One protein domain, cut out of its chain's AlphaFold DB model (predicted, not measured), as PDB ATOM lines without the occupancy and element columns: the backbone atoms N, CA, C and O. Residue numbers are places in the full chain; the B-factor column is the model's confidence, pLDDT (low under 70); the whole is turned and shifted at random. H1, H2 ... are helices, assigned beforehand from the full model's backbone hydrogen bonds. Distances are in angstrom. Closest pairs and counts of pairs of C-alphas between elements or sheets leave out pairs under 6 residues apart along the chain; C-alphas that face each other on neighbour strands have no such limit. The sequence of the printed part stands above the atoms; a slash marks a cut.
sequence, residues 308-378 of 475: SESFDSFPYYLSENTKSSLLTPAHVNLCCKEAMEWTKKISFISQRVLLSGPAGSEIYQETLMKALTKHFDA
ATOM      1  N   SER A 308     -10.477 -12.251 -15.776       80.75
ATOM      2  CA  SER A 308     -10.637 -13.592 -16.351       80.75
ATOM      3  C   SER A 308     -10.638 -14.674 -15.263       80.75
ATOM      4  O   SER A 308     -11.465 -15.589 -15.279       80.75
ATOM      5  N   GLU A 309      -9.776 -14.497 -14.268       84.06
ATOM      6  CA  GLU A 309      -9.360 -15.477 -13.274       84.06
ATOM      7  C   GLU A 309     -10.433 -15.717 -12.194       84.06
ATOM      8  O   GLU A 309     -10.924 -14.777 -11.573       84.06
ATOM      9  N   SER A 310     -10.786 -16.981 -11.936       87.00
ATOM     10  CA  SER A 310     -11.677 -17.401 -10.838       87.00
ATOM     11  C   SER A 310     -10.997 -18.447  -9.949       87.00
ATOM     12  O   SER A 310      -9.946 -18.976 -10.307       87.00
ATOM     13  N   PHE A 311     -11.596 -18.788  -8.802       86.62
ATOM     14  CA  PHE A 311     -11.095 -19.887  -7.965       86.62
ATOM     15  C   PHE A 311     -11.212 -21.265  -8.635       86.62
ATOM     16  O   PHE A 311     -10.410 -22.147  -8.337       86.62
ATOM     17  N   ASP A 312     -12.168 -21.449  -9.547       83.75
ATOM     18  CA  ASP A 312     -12.392 -22.713 -10.267       83.75
ATOM     19  C   ASP A 312     -11.476 -22.859 -11.494       83.75
ATOM     20  O   ASP A 312     -11.204 -23.967 -11.951       83.75
ATOM     21  N   SER A 313     -10.975 -21.734 -12.013       83.19
ATOM     22  CA  SER A 313     -10.014 -21.654 -13.121       83.19
ATOM     23  C   SER A 313      -8.673 -21.068 -12.655       83.19
ATOM     24  O   SER A 313      -8.012 -20.316 -13.370       83.19
ATOM     25  N   PHE A 314      -8.281 -21.369 -11.414       87.62
ATOM     26  CA  PHE A 314      -7.078 -20.806 -10.809       87.62
ATOM     27  C   PHE A 314      -5.815 -21.510 -11.354       87.62
ATOM     28  O   PHE A 314      -5.708 -22.732 -11.233       87.62
ATOM     29  N   PRO A 315      -4.837 -20.790 -11.940       84.12
ATOM     30  CA  PRO A 315      -3.699 -21.403 -12.642       84.12
ATOM     31  C   PRO A 315      -2.608 -21.973 -11.717       84.12
ATOM     32  O   PRO A 315      -1.610 -22.515 -12.195       84.12
ATOM     33  N   TYR A 316      -2.775 -21.851 -10.399       87.31
ATOM     34  CA  TYR A 316      -1.813 -22.275  -9.383       87.31
ATOM     35  C   TYR A 316      -2.484 -23.170  -8.333       87.31
ATOM     36  O   TYR A 316      -3.705 -23.199  -8.209       87.31
ATOM     37  N   TYR A 317      -1.694 -23.880  -7.524       86.62
ATOM     38  CA  TYR A 317      -2.248 -24.590  -6.371       86.62
ATOM     39  C   TYR A 317      -2.678 -23.600  -5.278       86.62
ATOM     40  O   TYR A 317      -1.871 -22.793  -4.823       86.62
ATOM     41  N   LEU A 318      -3.924 -23.718  -4.819       87.44
ATOM     42  CA  LEU A 318      -4.469 -23.011  -3.662       87.44
ATOM     43  C   LEU A 318      -5.053 -24.047  -2.696       87.44
ATOM     44  O   LEU A 318      -5.887 -24.859  -3.092       87.44
ATOM     45  N   SER A 319      -4.628 -24.035  -1.429       88.25
ATOM     46  CA  SER A 319      -5.200 -24.946  -0.428       88.25
ATOM     47  C   SER A 319      -6.584 -24.466   0.020       88.25
ATOM     48  O   SER A 319      -6.797 -23.261   0.181       88.25
ATOM     49  N   GLU A 320      -7.510 -25.390   0.290       88.06
ATOM     50  CA  GLU A 320      -8.842 -25.041   0.813       88.06
ATOM     51  C   GLU A 320      -8.769 -24.339   2.181       88.06
ATOM     52  O   GLU A 320      -9.584 -23.469   2.473       88.06
ATOM     53  N   ASN A 321      -7.737 -24.614   2.989       85.94
ATOM     54  CA  ASN A 321      -7.457 -23.847   4.204       85.94
ATOM     55  C   ASN A 321      -7.174 -22.371   3.879       85.94
ATOM     56  O   ASN A 321      -7.815 -21.489   4.442       85.94
ATOM     57  N   THR A 322      -6.267 -22.090   2.934       83.94
ATOM     58  CA  THR A 322      -5.940 -20.719   2.498       83.94
ATOM     59  C   THR A 322      -7.154 -20.023   1.880       83.94
ATOM     60  O   THR A 322      -7.442 -18.876   2.214       83.94
ATOM     61  N   LYS A 323      -7.889 -20.727   1.012       88.00
ATOM     62  CA  LYS A 323      -9.114 -20.245   0.363       88.00
ATOM     63  C   LYS A 323     -10.176 -19.877   1.401       88.00
ATOM     64  O   LYS A 323     -10.652 -18.748   1.398       88.00
ATOM     65  N   SER A 324     -10.462 -20.758   2.360       85.12
ATOM     66  CA  SER A 324     -11.400 -20.504   3.464       85.12
ATOM     67  C   SER A 324     -10.969 -19.337   4.367       85.12
ATOM     68  O   SER A 324     -11.792 -18.478   4.702       85.12
ATOM     69  N   SER A 325      -9.672 -19.235   4.695       84.62
ATOM     70  CA  SER A 325      -9.111 -18.120   5.474       84.62
ATOM     71  C   SER A 325      -9.181 -16.761   4.766       84.62
ATOM     72  O   SER A 325      -9.143 -15.742   5.447       84.62
ATOM     73  N   LEU A 326      -9.305 -16.725   3.435       85.00
ATOM     74  CA  LEU A 326      -9.520 -15.495   2.660       85.00
ATOM     75  C   LEU A 326     -11.012 -15.213   2.430       85.00
ATOM     76  O   LEU A 326     -11.462 -14.086   2.630       85.00
ATOM     77  N   LEU A 327     -11.795 -16.235   2.067       86.25
ATOM     78  CA  LEU A 327     -13.230 -16.113   1.801       86.25
ATOM     79  C   LEU A 327     -14.027 -15.698   3.043       86.25
ATOM     80  O   LEU A 327     -14.901 -14.843   2.935       86.25
ATOM     81  N   THR A 328     -13.719 -16.252   4.219       82.44
ATOM     82  CA  THR A 328     -14.452 -15.954   5.464       82.44
ATOM     83  C   THR A 328     -14.420 -14.461   5.842       82.44
ATOM     84  O   THR A 328     -15.493 -13.861   5.955       82.44
ATOM     85  N   PRO A 329     -13.251 -13.804   6.007       78.62
ATOM     86  CA  PRO A 329     -13.208 -12.373   6.314       78.62
ATOM     87  C   PRO A 329     -13.687 -11.501   5.146       78.62
ATOM     88  O   PRO A 329     -14.284 -10.451   5.393       78.62
ATOM     89  N   ALA A 330     -13.479 -11.916   3.891       83.31
ATOM     90  CA  ALA A 330     -13.976 -11.180   2.731       83.31
ATOM     91  C   ALA A 330     -15.515 -11.157   2.687       83.31
ATOM     92  O   ALA A 330     -16.098 -10.082   2.585       83.31
ATOM     93  N   HIS A 331     -16.184 -12.298   2.878       81.19
ATOM     94  CA  HIS A 331     -17.648 -12.392   2.910       81.19
ATOM     95  C   HIS A 331     -18.261 -11.503   4.005       81.19
ATOM     96  O   HIS A 331     -19.222 -10.774   3.757       81.19
ATOM     97  N   VAL A 332     -17.684 -11.514   5.214       80.56
ATOM     98  CA  VAL A 332     -18.159 -10.683   6.338       80.56
ATOM     99  C   VAL A 332     -18.025  -9.183   6.046       80.56
ATOM    100  O   VAL A 332     -18.902  -8.416   6.439       80.56
ATOM    101  N   ASN A 333     -16.971  -8.749   5.350       75.19
ATOM    102  CA  ASN A 333     -16.754  -7.328   5.051       75.19
ATOM    103  C   ASN A 333     -17.452  -6.844   3.765       75.19
ATOM    104  O   ASN A 333     -17.837  -5.680   3.700       75.19
ATOM    105  N   LEU A 334     -17.617  -7.700   2.750       77.81
ATOM    106  CA  LEU A 334     -18.173  -7.329   1.441       77.81
ATOM    107  C   LEU A 334     -19.686  -7.576   1.341       77.81
ATOM    108  O   LEU A 334     -20.415  -6.735   0.818       77.81
ATOM    109  N   CYS A 335     -20.175  -8.711   1.854       74.69
ATOM    110  CA  CYS A 335     -21.571  -9.126   1.689       74.69
ATOM    111  C   CYS A 335     -22.458  -8.677   2.860       74.69
ATOM    112  O   CYS A 335     -23.579  -8.208   2.658       74.69
ATOM    113  N   CYS A 336     -21.971  -8.801   4.097       69.44
ATOM    114  CA  CYS A 336     -22.780  -8.618   5.306       69.44
ATOM    115  C   CYS A 336     -22.951  -7.136   5.706       69.44
ATOM    116  O   CYS A 336     -22.524  -6.720   6.782       69.44
ATOM    117  N   LYS A 337     -23.624  -6.333   4.868       64.81
ATOM    118  CA  LYS A 337     -23.889  -4.898   5.127       64.81
ATOM    119  C   LYS A 337     -24.539  -4.638   6.495       64.81
ATOM    120  O   LYS A 337     -24.129  -3.723   7.200       64.81
ATOM    121  N   GLU A 338     -25.482  -5.481   6.915       58.25
ATOM    122  CA  GLU A 338     -26.142  -5.389   8.231       58.25
ATOM    123  C   GLU A 338     -25.198  -5.686   9.410       58.25
ATOM    124  O   GLU A 338     -25.383  -5.166  10.511       58.25
ATOM    125  N   ALA A 339     -24.141  -6.476   9.190       52.19
ATOM    126  CA  ALA A 339     -23.149  -6.749  10.222       52.19
ATOM    127  C   ALA A 339     -22.295  -5.511  10.534       52.19
ATOM    128  O   ALA A 339     -21.812  -5.399  11.657       52.19
ATOM    129  N   MET A 340     -22.153  -4.551   9.606       55.50
ATOM    130  CA  MET A 340     -21.304  -3.361   9.785       55.50
ATOM    131  C   MET A 340     -21.686  -2.499  11.000       55.50
ATOM    132  O   MET A 340     -20.821  -1.834  11.564       55.50
ATOM    133  N   GLU A 341     -22.940  -2.529  11.456       58.47
ATOM    134  CA  GLU A 341     -23.362  -1.853  12.695       58.47
ATOM    135  C   GLU A 341     -22.802  -2.516  13.965       58.47
ATOM    136  O   GLU A 341     -22.498  -1.845  14.955       58.47
ATOM    137  N   TRP A 342     -22.616  -3.835  13.927       52.59
ATOM    138  CA  TRP A 342     -22.150  -4.643  15.053       52.59
ATOM    139  C   TRP A 342     -20.630  -4.844  15.025       52.59
ATOM    140  O   TRP A 342     -19.977  -4.763  16.067       52.59
ATOM    141  N   THR A 343     -20.038  -5.035  13.842       50.44
ATOM    142  CA  THR A 343     -18.597  -5.292  13.671       50.44
ATOM    143  C   THR A 343     -17.722  -4.066  13.931       50.44
ATOM    144  O   THR A 343     -16.586  -4.240  14.365       50.44
ATOM    145  N   LYS A 344     -18.258  -2.835  13.830       55.84
ATOM    146  CA  LYS A 344     -17.608  -1.590  14.312       55.84
ATOM    147  C   LYS A 344     -17.109  -1.670  15.765       55.84
ATOM    148  O   LYS A 344     -16.223  -0.910  16.141       55.84
ATOM    149  N   LYS A 345     -17.679  -2.560  16.590       52.69
ATOM    150  CA  LYS A 345     -17.305  -2.770  18.002       52.69
ATOM    151  C   LYS A 345     -16.359  -3.962  18.222       52.69
ATOM    152  O   LYS A 345     -15.999  -4.236  19.362       52.69
ATOM    153  N   ILE A 346     -15.976  -4.686  17.166       56.91
ATOM    154  CA  ILE A 346     -15.217  -5.943  17.243       56.91
ATOM    155  C   ILE A 346     -13.849  -5.751  16.580       56.91
ATOM    156  O   ILE A 346     -13.661  -6.043  15.400       56.91
ATOM    157  N   SER A 347     -12.864  -5.309  17.367       49.34
ATOM    158  CA  SER A 347     -11.505  -4.948  16.918       49.34
ATOM    159  C   SER A 347     -10.699  -6.067  16.233       49.34
ATOM    160  O   SER A 347      -9.589  -5.818  15.773       49.34
ATOM    161  N   PHE A 348     -11.221  -7.296  16.185       49.97
ATOM    162  CA  PHE A 348     -10.591  -8.449  15.534       49.97
ATOM    163  C   PHE A 348     -11.015  -8.632  14.063       49.97
ATOM    164  O   PHE A 348     -10.367  -9.370  13.321       49.97
ATOM    165  N   ILE A 349     -12.085  -7.969  13.606       56.16
ATOM    166  CA  ILE A 349     -12.559  -8.079  12.217       56.16
ATOM    167  C   ILE A 349     -11.724  -7.139  11.345       56.16
ATOM    168  O   ILE A 349     -12.087  -5.997  11.073       56.16
ATOM    169  N   SER A 350     -10.547  -7.625  10.946       58.28
ATOM    170  CA  SER A 350      -9.628  -6.853  10.117       58.28
ATOM    171  C   SER A 350     -10.196  -6.636   8.714       58.28
ATOM    172  O   SER A 350     -10.416  -7.582   7.962       58.28
ATOM    173  N   GLN A 351     -10.333  -5.367   8.334       68.50
ATOM    174  CA  GLN A 351     -10.562  -4.928   6.951       68.50
ATOM    175  C   GLN A 351      -9.278  -4.971   6.097       68.50
ATOM    176  O   GLN A 351      -9.283  -4.554   4.943       68.50
ATOM    177  N   ARG A 352      -8.153  -5.421   6.669       75.81
ATOM    178  CA  ARG A 352      -6.832  -5.458   6.031       75.81
ATOM    179  C   ARG A 352      -6.262  -6.870   6.098       75.81
ATOM    180  O   ARG A 352      -6.141  -7.438   7.185       75.81
ATOM    181  N   VAL A 353      -5.870  -7.413   4.950       78.44
ATOM    182  CA  VAL A 353      -5.191  -8.709   4.832       78.44
ATOM    183  C   VAL A 353      -3.798  -8.458   4.268       78.44
ATOM    184  O   VAL A 353      -3.660  -7.791   3.246       78.44
ATOM    185  N   LEU A 354      -2.767  -8.986   4.930       82.31
ATOM    186  CA  LEU A 354      -1.408  -9.003   4.396       82.31
ATOM    187  C   LEU A 354      -1.188 -10.328   3.666       82.31
ATOM    188  O   LEU A 354      -1.138 -11.384   4.298       82.31
ATOM    189  N   LEU A 355      -1.028 -10.266   2.348       83.50
ATOM    190  CA  LEU A 355      -0.485 -11.379   1.576       83.50
ATOM    191  C   LEU A 355       1.044 -11.336   1.671       83.50
ATOM    192  O   LEU A 355       1.646 -10.264   1.687       83.50
ATOM    193  N   SER A 356       1.676 -12.501   1.790       82.12
ATOM    194  CA  SER A 356       3.135 -12.615   1.787       82.12
ATOM    195  C   SER A 356       3.573 -13.978   1.258       82.12
ATOM    196  O   SER A 356       2.812 -14.946   1.276       82.12
ATOM    197  N   GLY A 357       4.807 -14.041   0.764       81.62
ATOM    198  CA  GLY A 357       5.391 -15.220   0.138       81.62
ATOM    199  C   GLY A 357       6.871 -14.995  -0.195       81.62
ATOM    200  O   GLY A 357       7.425 -13.948   0.151       81.62
ATOM    201  N   PRO A 358       7.539 -15.965  -0.843       79.88
ATOM    202  CA  PRO A 358       8.901 -15.784  -1.344       79.88
ATOM    203  C   PRO A 358       8.946 -14.736  -2.470       79.88
ATOM    204  O   PRO A 358       7.934 -14.469  -3.118       79.88
ATOM    205  N   ALA A 359      10.125 -14.172  -2.738       80.44
ATOM    206  CA  ALA A 359      10.324 -13.285  -3.887       80.44
ATOM    207  C   ALA A 359       9.984 -14.013  -5.203       80.44
ATOM    208  O   ALA A 359      10.385 -15.165  -5.385       80.44
ATOM    209  N   GLY A 360       9.249 -13.356  -6.101       81.00
ATOM    210  CA  GLY A 360       8.682 -13.980  -7.304       81.00
ATOM    211  C   GLY A 360       7.261 -14.535  -7.115       81.00
ATOM    212  O   GLY A 360       6.725 -15.154  -8.033       81.00
ATOM    213  N   SER A 361       6.640 -14.349  -5.940       86.25
ATOM    214  CA  SER A 361       5.244 -14.746  -5.673       86.25
ATOM    215  C   SER A 361       4.225 -13.618  -5.873       86.25
ATOM    216  O   SER A 361       3.044 -13.801  -5.593       86.25
ATOM    217  N   GLU A 362       4.653 -12.458  -6.368       84.75
ATOM    218  CA  GLU A 362       3.816 -11.265  -6.525       84.75
ATOM    219  C   GLU A 362       2.680 -11.534  -7.526       84.75
ATOM    220  O   GLU A 362       1.521 -11.243  -7.236       84.75
ATOM    221  N   ILE A 363       2.989 -12.223  -8.633       86.62
ATOM    222  CA  ILE A 363       2.008 -12.665  -9.641       86.62
ATOM    223  C   ILE A 363       0.945 -13.574  -9.004       86.62
ATOM    224  O   ILE A 363      -0.245 -13.365  -9.210       86.62
ATOM    225  N   TYR A 364       1.348 -14.543  -8.170       88.75
ATOM    226  CA  TYR A 364       0.410 -15.429  -7.468       88.75
ATOM    227  C   TYR A 364      -0.540 -14.640  -6.554       88.75
ATOM    228  O   TYR A 364      -1.736 -14.921  -6.521       88.75
ATOM    229  N   GLN A 365      -0.022 -13.640  -5.833       89.62
ATOM    230  CA  GLN A 365      -0.815 -12.782  -4.944       89.62
ATOM    231  C   GLN A 365      -1.796 -11.894  -5.730       89.62
ATOM    232  O   GLN A 365      -2.947 -11.745  -5.319       89.62
ATOM    233  N   GLU A 366      -1.381 -11.363  -6.884       86.94
ATOM    234  CA  GLU A 366      -2.235 -10.584  -7.787       86.94
ATOM    235  C   GLU A 366      -3.364 -11.442  -8.384       86.94
ATOM    236  O   GLU A 366      -4.540 -11.091  -8.261       86.94
ATOM    237  N   THR A 367      -3.036 -12.609  -8.957       89.56
ATOM    238  CA  THR A 367      -4.022 -13.577  -9.473       89.56
ATOM    239  C   THR A 367      -5.010 -13.991  -8.377       89.56
ATOM    240  O   THR A 367      -6.212 -14.093  -8.627       89.56
ATOM    241  N   LEU A 368      -4.530 -14.193  -7.144       89.94
ATOM    242  CA  LEU A 368      -5.355 -14.566  -5.993       89.94
ATOM    243  C   LEU A 368      -6.360 -13.470  -5.605       89.94
ATOM    244  O   LEU A 368      -7.503 -13.787  -5.278       89.94
ATOM    245  N   MET A 369      -5.971 -12.194  -5.676       89.75
ATOM    246  CA  MET A 369      -6.898 -11.079  -5.441       89.75
ATOM    247  C   MET A 369      -7.877 -10.876  -6.592       89.75
ATOM    248  O   MET A 369      -9.047 -10.637  -6.325       89.75
ATOM    249  N   LYS A 370      -7.463 -11.085  -7.844       89.31
ATOM    250  CA  LYS A 370      -8.383 -11.118  -8.990       89.31
ATOM    251  C   LYS A 370      -9.471 -12.186  -8.820       89.31
ATOM    252  O   LYS A 370     -10.659 -11.864  -8.872       89.31
ATOM    253  N   ALA A 371      -9.083 -13.425  -8.506       90.44
ATOM    254  CA  ALA A 371     -10.021 -14.516  -8.235       90.44
ATOM    255  C   ALA A 371     -10.960 -14.216  -7.048       90.44
ATOM    256  O   ALA A 371     -12.159 -14.497  -7.124       90.44
ATOM    257  N   LEU A 372     -10.443 -13.590  -5.980       89.19
ATOM    258  CA  LEU A 372     -11.240 -13.147  -4.832       89.19
ATOM    259  C   LEU A 372     -12.257 -12.060  -5.218       89.19
ATOM    260  O   LEU A 372     -13.420 -12.151  -4.833       89.19
ATOM    261  N   THR A 373     -11.849 -11.056  -5.997       89.12
ATOM    262  CA  THR A 373     -12.727  -9.984  -6.485       89.12
ATOM    263  C   THR A 373     -13.860 -10.543  -7.337       89.12
ATOM    264  O   THR A 373     -15.019 -10.205  -7.099       89.12
ATOM    265  N   LYS A 374     -13.543 -11.448  -8.272       89.44
ATOM    266  CA  LYS A 374     -14.529 -12.092  -9.147       89.44
ATOM    267  C   LYS A 374     -15.532 -12.958  -8.378       89.44
ATOM    268  O   LYS A 374     -16.715 -12.941  -8.694       89.44
ATOM    269  N   HIS A 375     -15.088 -13.664  -7.337       88.69
ATOM    270  CA  HIS A 375     -15.961 -14.473  -6.474       88.69
ATOM    271  C   HIS A 375     -17.009 -13.644  -5.707       88.69
ATOM    272  O   HIS A 375     -18.075 -14.157  -5.378       88.69
ATOM    273  N   PHE A 376     -16.718 -12.376  -5.403       88.56
ATOM    274  CA  PHE A 376     -17.611 -11.494  -4.638       88.56
ATOM    275  C   PHE A 376     -18.328 -10.428  -5.483       88.56
ATOM    276  O   PHE A 376     -18.934  -9.529  -4.903       88.56
ATOM    277  N   ASP A 377     -18.248 -10.511  -6.818       85.75
ATOM    278  CA  ASP A 377     -18.735  -9.483  -7.762       85.75
ATOM    279  C   ASP A 377     -18.282  -8.057  -7.371       85.75
ATOM    280  O   ASP A 377     -19.021  -7.072  -7.401       85.75
ATOM    281  N   ALA A 378     -17.040  -7.968  -6.891       86.56
ATOM    282  CA  ALA A 378     -16.471  -6.754  -6.332       86.56
ATOM    283  C   ALA A 378     -15.717  -5.937  -7.397       86.56
ATOM    284  O   ALA A 378     -15.544  -6.350  -8.544       86.56
TER     285      ALA A 378
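This is residues 308 to 378 of the 475 residues of an uncharacterized protein of Aegilops tauschii subsp. strangulata (UniProt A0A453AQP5). A loose, elongated frame of two longer helices, H1 and H3, set steeply to each other, has short H2 turned across beyond the end of H1, and a long loop, residues 344 to 361, returns from H2 to H3; residues 358 to 363 stick out. The 71 printed residues, with three named helices, H1, H2, H3, are all helix in class, only just loose, close to compact (radius of gyration of the C-alphas 13.4 A), spanning 38 by 24 by 18 A.

After residues 308 to 319, find C-alpha 320 at (-8.842, -25.041, 0.813); H1, residues 320 to 334, runs 20.0 A. H2 is residues 337 to 343, 10.1 A. H3, residues 362 to 375, runs 20.0 A to C-alpha 375 at (-15.961, -14.473, -6.474).

Look at Val 332 and Ala 339: their C-alphas, the closest of H1 and H2, are 7.4 A apart; the helices are close but not clearly touching, about perpendicular at 84 degrees. H1 and H3 are likewise close but not clearly touching, closest at C-alphas 327 and 372, 7.5 A, at a steep tilt of 55 degrees, the same way. H2 and H3 are apart. Every O i to N i+4 pair is within hydrogen-bond range in H3, 10 of 11 in H1, and 1 of 3 in H2, with 2 of 4 O i to N i+3 pairs.

The farthest C-alphas, Glu 341 and Gly 360, are 39.7 A apart. The printed part has no cut; H1 to H2 is a tight link, H2 to H3 a long one. Residues 336 to 351 are under pLDDT 70.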